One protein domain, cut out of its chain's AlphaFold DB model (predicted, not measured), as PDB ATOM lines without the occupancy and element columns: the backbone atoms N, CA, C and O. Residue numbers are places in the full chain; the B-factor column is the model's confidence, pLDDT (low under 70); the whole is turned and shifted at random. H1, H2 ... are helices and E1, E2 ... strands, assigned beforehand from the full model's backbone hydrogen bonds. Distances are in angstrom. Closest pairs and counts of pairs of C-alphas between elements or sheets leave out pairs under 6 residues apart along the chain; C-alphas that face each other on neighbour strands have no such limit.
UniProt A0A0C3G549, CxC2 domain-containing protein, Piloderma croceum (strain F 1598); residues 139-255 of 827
ATOM      1  N   GLU A 139      -1.945 -30.126  38.296       81.00
ATOM      2  CA  GLU A 139      -1.980 -30.336  36.848       81.00
ATOM      3  C   GLU A 139      -3.433 -30.226  36.334       81.00
ATOM      4  O   GLU A 139      -4.308 -30.908  36.874       81.00
ATOM      5  N   PRO A 140      -3.731 -29.383  35.322       83.81
ATOM      6  CA  PRO A 140      -2.832 -28.439  34.652       83.81
ATOM      7  C   PRO A 140      -2.489 -27.208  35.526       83.81
ATOM      8  O   PRO A 140      -3.352 -26.727  36.267       83.81
ATOM      9  N   PRO A 141      -1.272 -26.637  35.419       87.62
ATOM     10  CA  PRO A 141      -0.917 -25.424  36.156       87.62
ATOM     11  C   PRO A 141      -1.649 -24.183  35.630       87.62
ATOM     12  O   PRO A 141      -1.896 -24.049  34.430       87.62
ATOM     13  N   VAL A 142      -1.930 -23.228  36.519       92.44
ATOM     14  CA  VAL A 142      -2.479 -21.904  36.175       92.44
ATOM     15  C   VAL A 142      -1.347 -20.874  36.094       92.44
ATOM     16  O   VAL A 142      -0.416 -20.892  36.896       92.44
ATOM     17  N   CYS A 143      -1.415 -19.964  35.122       93.69
ATOM     18  CA  CYS A 143      -0.387 -18.955  34.878       93.69
ATOM     19  C   CYS A 143      -0.287 -17.910  35.994       93.69
ATOM     20  O   CYS A 143      -1.154 -17.044  36.115       93.69
ATOM     21  N   ALA A 144       0.846 -17.897  36.703       90.56
ATOM     22  CA  ALA A 144       1.134 -16.943  37.776       90.56
ATOM     23  C   ALA A 144       1.033 -15.466  37.338       90.56
ATOM     24  O   ALA A 144       0.677 -14.610  38.138       90.56
ATOM     25  N   GLY A 145       1.303 -15.165  36.061       89.88
ATOM     26  CA  GLY A 145       1.246 -13.801  35.521       89.88
ATOM     27  C   GLY A 145      -0.149 -13.278  35.146       89.88
ATOM     28  O   GLY A 145      -0.299 -12.074  34.971       89.88
ATOM     29  N   CYS A 146      -1.169 -14.137  34.992       93.31
ATOM     30  CA  CYS A 146      -2.514 -13.688  34.581       93.31
ATOM     31  C   CYS A 146      -3.694 -14.395  35.265       93.31
ATOM     32  O   CYS A 146      -4.832 -14.010  35.016       93.31
ATOM     33  N   GLY A 147      -3.464 -15.436  36.072       90.56
ATOM     34  CA  GLY A 147      -4.484 -16.147  36.856       90.56
ATOM     35  C   GLY A 147      -5.548 -16.927  36.069       90.56
ATOM     36  O   GLY A 147      -6.335 -17.638  36.682       90.56
ATOM     37  N   ILE A 148      -5.591 -16.799  34.738       91.69
ATOM     38  CA  ILE A 148      -6.703 -17.279  33.892       91.69
ATOM     39  C   ILE A 148      -6.266 -18.398  32.937       91.69
ATOM     40  O   ILE A 148      -6.980 -19.379  32.758       91.69
ATOM     41  N   HIS A 149      -5.110 -18.248  32.289       92.75
ATOM     42  CA  HIS A 149      -4.655 -19.191  31.267       92.75
ATOM     43  C   HIS A 149      -3.899 -20.368  31.890       92.75
ATOM     44  O   HIS A 149      -3.174 -20.189  32.873       92.75
ATOM     45  N   GLN A 150      -3.996 -21.544  31.264       92.19
ATOM     46  CA  GLN A 150      -3.096 -22.662  31.544       92.19
ATOM     47  C   GLN A 150      -1.637 -22.228  31.347       92.19
ATOM     48  O   GLN A 150      -1.319 -21.475  30.423       92.19
ATOM     49  N   ALA A 151      -0.760 -22.716  32.217       92.81
ATOM     50  CA  ALA A 151       0.670 -22.507  32.145       92.81
ATOM     51  C   ALA A 151       1.426 -23.814  31.957       92.81
ATOM     52  O   ALA A 151       1.294 -24.762  32.727       92.81
ATOM     53  N   ASP A 152       2.273 -23.812  30.943       93.12
ATOM     54  CA  ASP A 152       3.129 -24.912  30.542       93.12
ATOM     55  C   ASP A 152       4.602 -24.491  30.449       93.12
ATOM     56  O   ASP A 152       5.452 -25.360  30.290       93.12
ATOM     57  N   ILE A 153       4.939 -23.200  30.585       94.00
ATOM     58  CA  ILE A 153       6.301 -22.682  30.382       94.00
ATOM     59  C   ILE A 153       6.849 -22.022  31.657       94.00
ATOM     60  O   ILE A 153       6.223 -21.116  32.214       94.00
ATOM     61  N   LYS A 154       8.062 -22.408  32.074       92.94
ATOM     62  CA  LYS A 154       8.867 -21.704  33.091       92.94
ATOM     63  C   LYS A 154      10.221 -21.266  32.532       92.94
ATOM     64  O   LYS A 154      10.744 -21.869  31.597       92.94
ATOM     65  N   CYS A 155      10.801 -20.227  33.123       92.25
ATOM     66  CA  CYS A 155      12.176 -19.803  32.856       92.25
ATOM     67  C   CYS A 155      13.138 -20.444  33.867       92.25
ATOM     68  O   CYS A 155      12.804 -20.536  35.047       92.25
ATOM     69  N   GLN A 156      14.322 -20.864  33.410       90.06
ATOM     70  CA  GLN A 156      15.418 -21.323  34.277       90.06
ATOM     71  C   GLN A 156      16.191 -20.151  34.900       90.06
ATOM     72  O   GLN A 156      16.665 -20.254  36.027       90.06
ATOM     73  N   ASP A 157      16.319 -19.048  34.159       89.19
ATOM     74  CA  ASP A 157      17.194 -17.917  34.494       89.19
ATOM     75  C   ASP A 157      16.476 -16.815  35.305       89.19
ATOM     76  O   ASP A 157      17.112 -15.916  35.851       89.19
ATOM     77  N   CYS A 158      15.143 -16.878  35.424       89.38
ATOM     78  CA  CYS A 158      14.368 -15.975  36.276       89.38
ATOM     79  C   CYS A 158      14.172 -16.547  37.681       89.38
ATOM     80  O   CYS A 158      13.749 -17.691  37.857       89.38
ATOM     81  N   PHE A 159      14.377 -15.691  38.683       82.25
ATOM     82  CA  PHE A 159      14.114 -16.011  40.081       82.25
ATOM     83  C   PHE A 159      12.674 -16.515  40.304       82.25
ATOM     84  O   PHE A 159      11.719 -16.000  39.723       82.25
ATOM     85  N   GLY A 160      12.524 -17.527  41.161       78.19
ATOM     86  CA  GLY A 160      11.231 -18.110  41.537       78.19
ATOM     87  C   GLY A 160      10.650 -19.149  40.566       78.19
ATOM     88  O   GLY A 160       9.716 -19.843  40.952       78.19
ATOM     89  N   GLY A 161      11.181 -19.298  39.342       78.81
ATOM     90  CA  GLY A 161      10.860 -20.420  38.438       78.81
ATOM     91  C   GLY A 161       9.374 -20.598  38.074       78.81
ATOM     92  O   GLY A 161       8.951 -21.710  37.758       78.81
ATOM     93  N   ALA A 162       8.572 -19.532  38.160       88.69
ATOM     94  CA  ALA A 162       7.114 -19.605  38.093       88.69
ATOM     95  C   ALA A 162       6.577 -20.080  36.728       88.69
ATOM     96  O   ALA A 162       7.071 -19.686  35.669       88.69
ATOM     97  N   MET A 163       5.510 -20.884  36.765       92.38
ATOM     98  CA  MET A 163       4.806 -21.363  35.573       92.38
ATOM     99  C   MET A 163       3.933 -20.253  34.965       92.38
ATOM    100  O   MET A 163       3.129 -19.609  35.645       92.38
ATOM    101  N   THR A 164       4.074 -20.051  33.656       94.44
ATOM    102  CA  THR A 164       3.376 -19.023  32.874       94.44
ATOM    103  C   THR A 164       2.880 -19.560  31.526       94.44
ATOM    104  O   THR A 164       3.305 -20.618  31.065       94.44
ATOM    105  N   CYS A 165       1.944 -18.841  30.903       94.69
ATOM    106  CA  CYS A 165       1.488 -19.115  29.540       94.69
ATOM    107  C   CYS A 165       2.370 -18.401  28.498       94.69
ATOM    108  O   CYS A 165       3.041 -17.413  28.811       94.69
ATOM    109  N   SER A 166       2.293 -18.837  27.235       94.50
ATOM    110  CA  SER A 166       3.063 -18.288  26.104       94.50
ATOM    111  C   SER A 166       2.996 -16.766  25.946       94.50
ATOM    112  O   SER A 166       3.947 -16.170  25.458       94.50
ATOM    113  N   ARG A 167       1.901 -16.115  26.362       94.06
ATOM    114  CA  ARG A 167       1.808 -14.649  26.341       94.06
ATOM    115  C   ARG A 167       2.629 -14.019  27.465       94.06
ATOM    116  O   ARG A 167       3.530 -13.237  27.189       94.06
ATOM    117  N   CYS A 168       2.359 -14.392  28.716       94.31
ATOM    118  CA  CYS A 168       3.042 -13.809  29.871       94.31
ATOM    119  C   CYS A 168       4.558 -14.055  29.837       94.31
ATOM    120  O   CYS A 168       5.313 -13.153  30.185       94.31
ATOM    121  N   ILE A 169       5.019 -15.223  29.365       93.31
ATOM    122  CA  ILE A 169       6.461 -15.476  29.238       93.31
ATOM    123  C   ILE A 169       7.117 -14.532  28.216       93.31
ATOM    124  O   ILE A 169       8.189 -14.007  28.504       93.31
ATOM    125  N   LEU A 170       6.473 -14.253  27.073       93.00
ATOM    126  CA  LEU A 170       6.974 -13.297  26.076       93.00
ATOM    127  C   LEU A 170       6.944 -11.856  26.605       93.00
ATOM    128  O   LEU A 170       7.946 -11.151  26.491       93.00
ATOM    129  N   ASP A 171       5.839 -11.447  27.236       90.31
ATOM    130  CA  ASP A 171       5.677 -10.111  27.824       90.31
ATOM    131  C   ASP A 171       6.780  -9.835  28.876       90.31
ATOM    132  O   ASP A 171       7.397  -8.766  28.872       90.31
ATOM    133  N   THR A 172       7.116 -10.819  29.723       90.00
ATOM    134  CA  THR A 172       8.234 -10.725  30.684       90.00
ATOM    135  C   THR A 172       9.613 -10.724  30.008       90.00
ATOM    136  O   THR A 172      10.493  -9.975  30.428       90.00
ATOM    137  N   HIS A 173       9.824 -11.524  28.958       90.06
ATOM    138  CA  HIS A 173      11.151 -11.744  28.364       90.06
ATOM    139  C   HIS A 173      11.482 -10.871  27.144       90.06
ATOM    140  O   HIS A 173      12.536 -11.056  26.538       90.06
ATOM    141  N   HIS A 174      10.659  -9.876  26.798       84.06
ATOM    142  CA  HIS A 174      10.900  -8.995  25.641       84.06
ATOM    143  C   HIS A 174      12.257  -8.247  25.668       84.06
ATOM    144  O   HIS A 174      12.760  -7.852  24.619       84.06
ATOM    145  N   ARG A 175      12.875  -8.076  26.850       81.69
ATOM    146  CA  ARG A 175      14.242  -7.528  27.042       81.69
ATOM    147  C   ARG A 175      15.298  -8.579  27.402       81.69
ATOM    148  O   ARG A 175      16.465  -8.237  27.545       81.69
ATOM    149  N   LEU A 176      14.895  -9.839  27.557       87.25
ATOM    150  CA  LEU A 176      15.725 -10.951  28.024       87.25
ATOM    151  C   LEU A 176      15.671 -12.142  27.032       87.25
ATOM    152  O   LEU A 176      15.399 -13.270  27.443       87.25
ATOM    153  N   PRO A 177      15.911 -11.934  25.717       85.69
ATOM    154  CA  PRO A 177      15.665 -12.949  24.685       85.69
ATOM    155  C   PRO A 177      16.655 -14.125  24.678       85.69
ATOM    156  O   PRO A 177      16.486 -15.050  23.888       85.69
ATOM    157  N   LEU A 178      17.677 -14.085  25.540       87.81
ATOM    158  CA  LEU A 178      18.668 -15.149  25.744       87.81
ATOM    159  C   LEU A 178      18.376 -15.983  27.007       87.81
ATOM    160  O   LEU A 178      19.193 -16.805  27.409       87.81
ATOM    161  N   HIS A 179      17.231 -15.781  27.666       89.19
ATOM    162  CA  HIS A 179      16.818 -16.617  28.794       89.19
ATOM    163  C   HIS A 179      16.376 -18.013  28.342       89.19
ATOM    164  O   HIS A 179      15.622 -18.178  27.379       89.19
ATOM    165  N   ARG A 180      16.823 -19.026  29.084       91.81
ATOM    166  CA  ARG A 180      16.541 -20.443  28.842       91.81
ATOM    167  C   ARG A 180      15.179 -20.815  29.416       91.81
ATOM    168  O   ARG A 180      14.914 -20.596  30.600       91.81
ATOM    169  N   LEU A 181      14.318 -21.405  28.589       93.56
ATOM    170  CA  LEU A 181      12.963 -21.788  28.973       93.56
ATOM    171  C   LEU A 181      12.759 -23.305  28.933       93.56
ATOM    172  O   LEU A 181      13.370 -24.033  28.152       93.56
ATOM    173  N   LEU A 182      11.838 -23.762  29.772       93.56
ATOM    174  CA  LEU A 182      11.395 -25.143  29.883       93.56
ATOM    175  C   LEU A 182       9.889 -25.220  29.650       93.56
ATOM    176  O   LEU A 182       9.142 -24.424  30.222       93.56
ATOM    177  N   ARG A 183       9.439 -26.206  28.867       94.56
ATOM    178  CA  ARG A 183       8.024 -26.491  28.620       94.56
ATOM    179  C   ARG A 183       7.625 -27.846  29.195       94.56
ATOM    180  O   ARG A 183       8.237 -28.858  28.869       94.56
ATOM    181  N   TRP A 184       6.591 -27.873  30.025       94.12
ATOM    182  CA  TRP A 184       5.982 -29.106  30.512       94.12
ATOM    183  C   TRP A 184       5.238 -29.805  29.372       94.12
ATOM    184  O   TRP A 184       4.385 -29.200  28.724       94.12
ATOM    185  N   ASN A 185       5.557 -31.075  29.126       92.06
ATOM    186  CA  ASN A 185       4.945 -31.872  28.056       92.06
ATOM    187  C   ASN A 185       3.899 -32.894  28.552       92.06
ATOM    188  O   ASN A 185       3.475 -33.747  27.775       92.06
ATOM    189  N   GLY A 186       3.497 -32.826  29.828       89.62
ATOM    190  CA  GLY A 186       2.639 -33.829  30.476       89.62
ATOM    191  C   GLY A 186       3.407 -35.011  31.084       89.62
ATOM    192  O   GLY A 186       2.807 -36.008  31.478       89.62
ATOM    193  N   SER A 187       4.742 -34.955  31.130       90.50
ATOM    194  CA  SER A 187       5.581 -35.947  31.822       90.50
ATOM    195  C   SER A 187       6.908 -35.380  32.328       90.50
ATOM    196  O   SER A 187       7.376 -35.798  33.380       90.50
ATOM    197  N   TYR A 188       7.532 -34.452  31.598       93.31
ATOM    198  CA  TYR A 188       8.767 -33.777  32.000       93.31
ATOM    199  C   TYR A 188       8.883 -32.373  31.386       93.31
ATOM    200  O   TYR A 188       8.111 -31.983  30.507       93.31
ATOM    201  N   PHE A 189       9.871 -31.602  31.846       92.94
ATOM    202  CA  PHE A 189      10.226 -30.308  31.262       92.94
ATOM    203  C   PHE A 189      11.203 -30.458  30.090       92.94
ATOM    204  O   PHE A 189      12.383 -30.749  30.296       92.94
ATOM    205  N   ASP A 190      10.725 -30.240  28.868       92.81
ATOM    206  CA  ASP A 190      11.534 -30.219  27.645       92.81
ATOM    207  C   ASP A 190      12.055 -28.806  27.331       92.81
ATOM    208  O   ASP A 190      11.486 -27.806  27.779       92.81
ATOM    209  N   ASP A 191      13.147 -28.705  26.577       91.38
ATOM    210  CA  ASP A 191      13.868 -27.440  26.392       91.38
ATOM    211  C   ASP A 191      13.263 -26.622  25.228       91.38
ATOM    212  O   ASP A 191      13.202 -27.071  24.076       91.38
ATOM    213  N   VAL A 192      12.828 -25.385  25.499       93.12
ATOM    214  CA  VAL A 192      12.179 -24.507  24.509       93.12
ATOM    215  C   VAL A 192      12.885 -23.152  24.419       93.12
ATOM    216  O   VAL A 192      13.387 -22.623  25.405       93.12
ATOM    217  N   THR A 193      12.938 -22.566  23.220       91.56
ATOM    218  CA  THR A 193      13.500 -21.223  23.011       91.56
ATOM    219  C   THR A 193      12.390 -20.182  22.925       91.56
ATOM    220  O   THR A 193      11.303 -20.454  22.410       91.56
ATOM    221  N   LEU A 194      12.685 -18.950  23.351       90.81
ATOM    222  CA  LEU A 194      11.797 -17.797  23.163       90.81
ATOM    223  C   LEU A 194      11.399 -17.620  21.685       90.81
ATOM    224  O   LEU A 194      10.233 -17.366  21.384       90.81
ATOM    225  N   GLN A 195      12.327 -17.873  20.757       90.56
ATOM    226  CA  GLN A 195      12.076 -17.898  19.311       90.56
ATOM    227  C   GLN A 195      10.953 -18.873  18.908       90.56
ATOM    228  O   GLN A 195      10.065 -18.487  18.150       90.56
ATOM    229  N   LYS A 196      10.956 -20.113  19.427       91.00
ATOM    230  CA  LYS A 196       9.923 -21.130  19.139       91.00
ATOM    231  C   LYS A 196       8.543 -20.762  19.696       91.00
ATOM    232  O   LYS A 196       7.542 -21.232  19.167       91.00
ATOM    233  N   ILE A 197       8.485 -19.950  20.755       91.88
ATOM    234  CA  ILE A 197       7.230 -19.458  21.352       91.88
ATOM    235  C   ILE A 197       6.685 -18.243  20.579       91.88
ATOM    236  O   ILE A 197       5.480 -18.001  20.596       91.88
ATOM    237  N   GLY A 198       7.550 -17.512  19.864       90.19
ATOM    238  CA  GLY A 198       7.173 -16.385  19.003       90.19
ATOM    239  C   GLY A 198       7.931 -15.081  19.263       90.19
ATOM    240  O   GLY A 198       7.533 -14.049  18.731       90.19
ATOM    241  N   ALA A 199       9.000 -15.088  20.067       89.06
ATOM    242  CA  ALA A 199       9.783 -13.883  20.329       89.06
ATOM    243  C   ALA A 199      10.491 -13.364  19.067       89.06
ATOM    244  O   ALA A 199      11.150 -14.117  18.340       89.06
ATOM    245  N   GLU A 200      10.417 -12.050  18.870       90.00
ATOM    246  CA  GLU A 200      11.196 -11.298  17.890       90.00
ATOM    247  C   GLU A 200      11.971 -10.192  18.614       90.00
ATOM    248  O   GLU A 200      11.414  -9.445  19.417       90.00
ATOM    249  N   VAL A 201      13.269 -10.090  18.341       87.94
ATOM    250  CA  VAL A 201      14.154  -9.081  18.926       87.94
ATOM    251  C   VAL A 201      14.247  -7.903  17.963       87.94
ATOM    252  O   VAL A 201      14.801  -8.014  16.865       87.94
ATOM    253  N   HIS A 202      13.694  -6.764  18.372       87.12
ATOM    254  CA  HIS A 202      13.728  -5.534  17.590       87.12
ATOM    255  C   HIS A 202      15.007  -4.746  17.888       87.12
ATOM    256  O   HIS A 202      15.269  -4.354  19.022       87.12
ATOM    257  N   LEU A 203      15.813  -4.503  16.857       85.38
ATOM    258  CA  LEU A 203      17.025  -3.697  16.941       85.38
ATOM    259  C   LEU A 203      16.679  -2.221  16.701       85.38
ATOM    260  O   LEU A 203      15.900  -1.889  15.808       85.38
ATOM    261  N   GLY A 204      17.258  -1.325  17.504       77.44
ATOM    262  CA  GLY A 204      16.784   0.059  17.633       77.44
ATOM    263  C   GLY A 204      15.636   0.197  18.645       77.44
ATOM    264  O   GLY A 204      15.247  -0.769  19.293       77.44
ATOM    265  N   HIS A 205      15.135   1.425  18.838       81.31
ATOM    266  CA  HIS A 205      14.009   1.761  19.739       81.31
ATOM    267  C   HIS A 205      14.053   1.112  21.146       81.31
ATOM    268  O   HIS A 205      13.014   0.810  21.732       81.31
ATOM    269  N   GLN A 206      15.257   0.889  21.693       74.81
ATOM    270  CA  GLN A 206      15.493   0.216  22.983       74.81
ATOM    271  C   GLN A 206      14.809  -1.169  23.115       74.81
ATOM    272  O   GLN A 206      14.357  -1.535  24.197       74.81
ATOM    273  N   GLY A 207      14.704  -1.932  22.018       77.00
ATOM    274  CA  GLY A 207      14.033  -3.241  21.989       77.00
ATOM    275  C   GLY A 207      12.538  -3.190  21.647       77.00
ATOM    276  O   GLY A 207      11.902  -4.233  21.520       77.00
ATOM    277  N   SER A 208      11.963  -1.995  21.484       82.31
ATOM    278  CA  SER A 208      10.538  -1.820  21.173       82.31
ATOM    279  C   SER A 208      10.231  -2.122  19.695       82.31
ATOM    280  O   SER A 208      11.056  -1.800  18.832       82.31
ATOM    281  N   PRO A 209       9.037  -2.652  19.360       86.56
ATOM    282  CA  PRO A 209       8.619  -2.858  17.975       86.56
ATOM    283  C   PRO A 209       8.716  -1.586  17.124       86.56
ATOM    284  O   PRO A 209       8.125  -0.553  17.433       86.56
ATOM    285  N   CYS A 210       9.471  -1.664  16.027       88.00
ATOM    286  CA  CYS A 210       9.655  -0.558  15.092       88.00
ATOM    287  C   CYS A 210       8.499  -0.520  14.066       88.00
ATOM    288  O   CYS A 210       8.311  -1.515  13.363       88.00
ATOM    289  N   PRO A 211       7.766   0.602  13.899       86.62
ATOM    290  CA  PRO A 211       6.702   0.716  12.890       86.62
ATOM    291  C   PRO A 211       7.192   0.542  11.444       86.62
ATOM    292  O   PRO A 211       6.436   0.114  10.579       86.62
ATOM    293  N   TYR A 212       8.470   0.843  11.201       89.12
ATOM    294  CA  TYR A 212       9.157   0.694   9.917       89.12
ATOM    295  C   TYR A 212      10.213  -0.423   9.992       89.12
ATOM    296  O   TYR A 212      11.337  -0.268   9.520       89.12
ATOM    297  N   ALA A 213       9.897  -1.531  10.669       86.94
ATOM    298  CA  ALA A 213      10.804  -2.670  10.786       86.94
ATOM    299  C   ALA A 213      11.083  -3.328   9.424       86.94
ATOM    300  O   ALA A 213      10.182  -3.517   8.607       86.94
ATOM    301  N   GLY A 214      12.330  -3.755   9.222       84.00
ATOM    302  CA  GLY A 214      12.703  -4.610   8.100       84.00
ATOM    303  C   GLY A 214      12.115  -6.031   8.192       84.00
ATOM    304  O   GLY A 214      11.464  -6.392   9.184       84.00
ATOM    305  N   PRO A 215      12.359  -6.872   7.167       87.88
ATOM    306  CA  PRO A 215      11.977  -8.281   7.195       87.88
ATOM    307  C   PRO A 215      12.661  -9.024   8.353       87.88
ATOM    308  O   PRO A 215      13.761  -8.667   8.783       87.88
ATOM    309  N   VAL A 216      12.012 -10.082   8.846       88.25
ATOM    310  CA  VAL A 216      12.563 -10.923   9.918       88.25
ATOM    311  C   VAL A 216      13.788 -11.674   9.408       88.25
ATOM    312  O   VAL A 216      13.684 -12.491   8.494       88.25
ATOM    313  N   THR A 217      14.933 -11.455  10.046       87.88
ATOM    314  CA  THR A 217      16.078 -12.362   9.938       87.88
ATOM    315  C   THR A 217      15.836 -13.506  10.915       87.88
ATOM    316  O   THR A 217      15.980 -13.336  12.125       87.88
ATOM    317  N   ARG A 218      15.372 -14.644  10.394       89.38
ATOM    318  CA  ARG A 218      15.135 -15.858  11.187       89.38
ATOM    319  C   ARG A 218      16.447 -16.573  11.495       89.38
ATOM    320  O   ARG A 218      17.445 -16.367  10.809       89.38
ATOM    321  N   ASP A 219      16.392 -17.426  12.510       86.81
ATOM    322  CA  ASP A 219      17.428 -18.403  12.850       86.81
ATOM    323  C   ASP A 219      18.824 -17.801  13.094       86.81
ATOM    324  O   ASP A 219      19.854 -18.423  12.836       86.81
ATOM    325  N   PHE A 220      18.860 -16.573  13.622       86.94
ATOM    326  CA  PHE A 220      20.101 -15.893  13.966       86.94
ATOM    327  C   PHE A 220      20.694 -16.494  15.245       86.94
ATOM    328  O   PHE A 220      20.047 -16.499  16.295       86.94
ATOM    329  N   THR A 221      21.930 -16.984  15.165       88.44
ATOM    330  CA  THR A 221      22.610 -17.633  16.293       88.44
ATOM    331  C   THR A 221      23.378 -16.627  17.150       88.44
ATOM    332  O   THR A 221      24.218 -15.886  16.642       88.44
ATOM    333  N   VAL A 222      23.144 -16.657  18.462       84.56
ATOM    334  CA  VAL A 222      23.896 -15.904  19.480       84.56
ATOM    335  C   VAL A 222      24.636 -16.893  20.379       84.56
ATOM    336  O   VAL A 222      24.098 -17.946  20.715       84.56
ATOM    337  N   VAL A 223      25.866 -16.565  20.774       81.62
ATOM    338  CA  VAL A 223      26.633 -17.327  21.770       81.62
ATOM    339  C   VAL A 223      26.787 -16.452  23.007       81.62
ATOM    340  O   VAL A 223      27.353 -15.364  22.918       81.62
ATOM    341  N   ASP A 224      26.266 -16.928  24.131       81.06
ATOM    342  CA  ASP A 224      26.246 -16.251  25.426       81.06
ATOM    343  C   ASP A 224      26.930 -17.110  26.507       81.06
ATOM    344  O   ASP A 224      27.214 -18.292  26.295       81.06
ATOM    345  N   VAL A 225      27.187 -16.531  27.683       76.88
ATOM    346  CA  VAL A 225      27.705 -17.254  28.852       76.88
ATOM    347  C   VAL A 225      26.738 -18.323  29.375       76.88
ATOM    348  O   VAL A 225      27.203 -19.315  29.934       76.88
ATOM    349  N   ASN A 226      25.418 -18.177  29.179       78.25
ATOM    350  CA  ASN A 226      24.436 -19.192  29.585       78.25
ATOM    351  C   ASN A 226      24.146 -20.264  28.506       78.25
ATOM    352  O   ASN A 226      23.517 -21.278  28.826       78.25
ATOM    353  N   GLY A 227      24.593 -20.086  27.252       78.75
ATOM    354  CA  GLY A 227      24.391 -21.066  26.178       78.75
ATOM    355  C   GLY A 227      24.468 -20.525  24.744       78.75
ATOM    356  O   GLY A 227      24.792 -19.368  24.490       78.75
ATOM    357  N   ILE A 228      24.152 -21.396  23.779       84.81
ATOM    358  CA  ILE A 228      23.983 -21.035  22.364       84.81
ATOM    359  C   ILE A 228      22.486 -20.904  22.081       84.81
ATOM    360  O   ILE A 228      21.730 -21.848  22.303       84.81
ATOM    361  N   HIS A 229      22.079 -19.751  21.557       83.31
ATOM    362  CA  HIS A 229      20.683 -19.394  21.314       83.31
ATOM    363  C   HIS A 229      20.399 -19.193  19.837       83.31
ATOM    364  O   HIS A 229      21.257 -18.737  19.084       83.31
ATOM    365  N   THR A 230      19.155 -19.448  19.451       87.25
ATOM    366  CA  THR A 230      18.613 -19.102  18.137       87.25
ATOM    367  C   THR A 230      17.477 -18.104  18.344       87.25
ATOM    368  O   THR A 230      16.569 -18.368  19.132       87.25
ATOM    369  N   ILE A 231      17.539 -16.952  17.670       88.62
ATOM    370  CA  ILE A 231      16.572 -15.851  17.798       88.62
ATOM    371  C   ILE A 231      16.104 -15.336  16.431       88.62
ATOM    372  O   ILE A 231      16.784 -15.481  15.415       88.62
ATOM    373  N   ASN A 232      14.936 -14.693  16.413       90.00
ATOM    374  CA  ASN A 232      14.453 -13.927  15.267       90.00
ATOM    375  C   ASN A 232      14.820 -12.453  15.478       90.00
ATOM    376  O   ASN A 232      14.447 -11.878  16.499       90.00
ATOM    377  N   LEU A 233      15.515 -11.830  14.527       89.50
ATOM    378  CA  LEU A 233      15.862 -10.404  14.563       89.50
ATOM    379  C   LEU A 233      14.976  -9.586  13.614       89.50
ATOM    380  O   LEU A 233      14.683 -10.017  12.497       89.50
ATOM    381  N   ARG A 234      14.668  -8.341  13.995       89.50
ATOM    382  CA  ARG A 234      14.240  -7.284  13.065       89.50
ATOM    383  C   ARG A 234      15.138  -6.063  13.178       89.50
ATOM    384  O   ARG A 234      15.346  -5.548  14.270       89.50
ATOM    385  N   PHE A 235      15.595  -5.553  12.040       89.38
ATOM    386  CA  PHE A 235      16.300  -4.274  11.962       89.38
ATOM    387  C   PHE A 235      15.311  -3.103  11.917       89.38
ATOM    388  O   PHE A 235      14.252  -3.201  11.291       89.38
ATOM    389  N   CYS A 236      15.664  -1.981  12.541       90.06
ATOM    390  CA  CYS A 236      14.947  -0.718  12.384       90.06
ATOM    391  C   CYS A 236      15.218  -0.137  10.987       90.06
ATOM    392  O   CYS A 236      16.378   0.013  10.596       90.06
ATOM    393  N   GLY A 237      14.150   0.194  10.254       88.81
ATOM    394  CA  GLY A 237      14.178   0.856   8.945       88.81
ATOM    395  C   GLY A 237      13.650   2.295   8.966       88.81
ATOM    396  O   GLY A 237      13.310   2.833   7.916       88.81
ATOM    397  N   CYS A 238      13.558   2.929  10.142       90.56
ATOM    398  CA  CYS A 238      13.219   4.350  10.250       90.56
ATOM    399  C   CYS A 238      14.227   5.231   9.492       90.56
ATOM    400  O   CYS A 238      15.417   4.919   9.412       90.56
ATOM    401  N   VAL A 239      13.773   6.389   9.007       83.75
ATOM    402  CA  VAL A 239      14.665   7.408   8.431       83.75
ATOM    403  C   VAL A 239      15.689   7.837   9.491       83.75
ATOM    404  O   VAL A 239      15.316   8.215  10.598       83.75
ATOM    405  N   GLY A 240      16.980   7.740   9.164       80.06
ATOM    406  CA  GLY A 240      18.080   7.991  10.105       80.06
ATOM    407  C   GLY A 240      18.499   6.791  10.969       80.06
ATOM    408  O   GLY A 240      19.392   6.936  11.803       80.06
ATOM    409  N   ALA A 241      17.913   5.602  10.780       81.06
ATOM    410  CA  ALA A 241      18.391   4.383  11.430       81.06
ATOM    411  C   ALA A 241      19.844   4.066  11.027       81.06
ATOM    412  O   ALA A 241      20.237   4.201   9.868       81.06
ATOM    413  N   GLN A 242      20.655   3.619  11.991       80.19
ATOM    414  CA  GLN A 242      22.048   3.255  11.725       80.19
ATOM    415  C   GLN A 242      22.147   2.007  10.833       80.19
ATOM    416  O   GLN A 242      21.249   1.166  10.818       80.19
ATOM    417  N   HIS A 243      23.279   1.841  10.144       82.94
ATOM    418  CA  HIS A 243      23.565   0.648   9.345       82.94
ATOM    419  C   HIS A 243      23.394  -0.651  10.177       82.94
ATOM    420  O   HIS A 243      23.842  -0.670  11.328       82.94
ATOM    421  N   PRO A 244      22.821  -1.750   9.637       81.12
ATOM    422  CA  PRO A 244      22.519  -2.989  10.376       81.12
ATOM    423  C   PRO A 244      23.640  -3.528  11.282       81.12
ATOM    424  O   PRO A 244      23.382  -3.908  12.424       81.12
ATOM    425  N   ARG A 245      24.902  -3.475  10.827       82.19
ATOM    426  CA  ARG A 245      26.097  -3.822  11.631       82.19
ATOM    427  C   ARG A 245      26.160  -3.065  12.966       82.19
ATOM    428  O   ARG A 245      26.532  -3.640  13.983       82.19
ATOM    429  N   ASN A 246      25.811  -1.784  12.957       81.25
ATOM    430  CA  ASN A 246      25.892  -0.915  14.125       81.25
ATOM    431  C   ASN A 246      24.664  -1.099  15.025       81.25
ATOM    432  O   ASN A 246      24.803  -1.031  16.242       81.25
ATOM    433  N   GLN A 247      23.492  -1.420  14.456       81.88
ATOM    434  CA  GLN A 247      22.314  -1.809  15.244       81.88
ATOM    435  C   GLN A 247      22.599  -3.065  16.093       81.88
ATOM    436  O   GLN A 247      22.250  -3.096  17.271       81.88
ATOM    437  N   LEU A 248      23.298  -4.058  15.525       80.12
ATOM    438  CA  LEU A 248      23.785  -5.239  16.256       80.12
ATOM    439  C   LEU A 248      24.829  -4.884  17.325       80.12
ATOM    440  O   LEU A 248      24.767  -5.401  18.436       80.12
ATOM    441  N   HIS A 249      25.781  -4.002  17.007       68.94
ATOM    442  CA  HIS A 249      26.832  -3.616  17.951       68.94
ATOM    443  C   HIS A 249      26.271  -2.862  19.166       68.94
ATOM    444  O   HIS A 249      26.597  -3.213  20.295       68.94
ATOM    445  N   LEU A 250      25.362  -1.903  18.945       61.56
ATOM    446  CA  LEU A 250      24.670  -1.178  20.015       61.56
ATOM    447  C   LEU A 250      23.842  -2.109  20.908       61.56
ATOM    448  O   LEU A 250      23.824  -1.936  22.124       61.56
ATOM    449  N   TYR A 251      23.182  -3.107  20.316       66.00
ATOM    450  CA  TYR A 251      22.455  -4.129  21.066       66.00
ATOM    451  C   TYR A 251      23.401  -4.937  21.971       66.00
ATOM    452  O   TYR A 251      23.157  -5.038  23.171       66.00
ATOM    453  N   ALA A 252      24.530  -5.411  21.431       60.34
ATOM    454  CA  ALA A 252      25.539  -6.154  22.191       60.34
ATOM    455  C   ALA A 252      26.185  -5.337  23.330       60.34
ATOM    456  O   ALA A 252      26.572  -5.913  24.342       60.34
ATOM    457  N   THR A 253      26.279  -4.007  23.205       53.88
ATOM    458  CA  THR A 253      26.759  -3.123  24.288       53.88
ATOM    459  C   THR A 253      25.709  -2.793  25.355       53.88
ATOM    460  O   THR A 253      26.061  -2.214  26.379       53.88
ATOM    461  N   LEU A 254      24.431  -3.120  25.127       48.16
ATOM    462  CA  LEU A 254      23.340  -2.921  26.092       48.16
ATOM    463  C   LEU A 254      22.997  -4.205  26.864       48.16
ATOM    464  O   LEU A 254      22.479  -4.127  27.976       48.16
ATOM    465  N   SER A 255      23.312  -5.379  26.309       50.59
ATOM    466  CA  SER A 255      23.391  -6.639  27.056       50.59
ATOM    467  C   SER A 255      24.660  -6.686  27.914       50.59
ATOM    468  O   SER A 255      25.762  -6.467  27.411       50.59
TER     469      SER A 255
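Overview. This is residues 139 to 255 of the 827 residues of the protein "CxC2 domain-containing protein" of Piloderma croceum (strain F 1598) (UniProt A0A0C3G549). Two small lobes follow one another along an elongated domain: a three-stranded sheet E1 E2 E3 with H1 near E1, then a sheet of the long hairpin E5 and E6 with the short E4 beside E6, and H3 at that lobe's far side. The short helix H2 lies between the two sheets. The printed part has 117 residues, ordered E1 H1 E2 E3 H2 E4 E5 E6 H3; the class is mixed, helices and strands, with under half of the residues in named elements. The first sheet is antiparallel, the second, E4 E6 E5, mixed; the whole is compact, radius of gyration of the C-alphas 15.5 A, spanning 51 by 29 by 23 A.

Along the chain. Find C-alpha 153 at (6.301, -22.682, 30.382), where E1 runs to 155. Next come H1, residues 166 to 173, 10.6 A; E2, 181 to 184; E3, 189 to 192; H2, 194 to 197; and E4, 200 to 202. Then E5, 217 to 224, spans 18.9 A, E6, 227 to 234, 21.6 A, and H3, 244 to 254, 15.7 A, ending at C-alpha 254 (23.340, -2.921, 26.092).

Arrangement. Look at N 154 and O 182, 2.9 A, for E1 and E2, and N 183 and O 190, 2.8 A, for the hairpin E2 and E3. H1 only grazes this sheet; C-alphas 153 and 166 are closest, 6.9 A. H1 and H2 only just touch, with 3 pairs of C-alphas within 8 A, the closest Ser 166 and Ile 197, 6.4 A. The closest C-alphas of H2 and E6 are 195 and 231, 5.2 A. E4 and E6 are parallel, N 201 and O 232 at 2.8 A; E6 and E5 antiparallel, N 229 and O 222 at 2.8 A. H3 only grazes this second sheet, with residues 244 to 251, and is apart from H2. In H3 every O i to N i+4 pair is within hydrogen-bond range, in H1 3 of 4; H2 is too short for such a pair.

Size, cuts and confidence. The C-alphas farthest apart, Glu 139 and Gly 240, are 50.9 A apart. The printed part has no cut, and the link E4 to E5 is long, 14 residues. Residues 249 to 255 have pLDDT under 70.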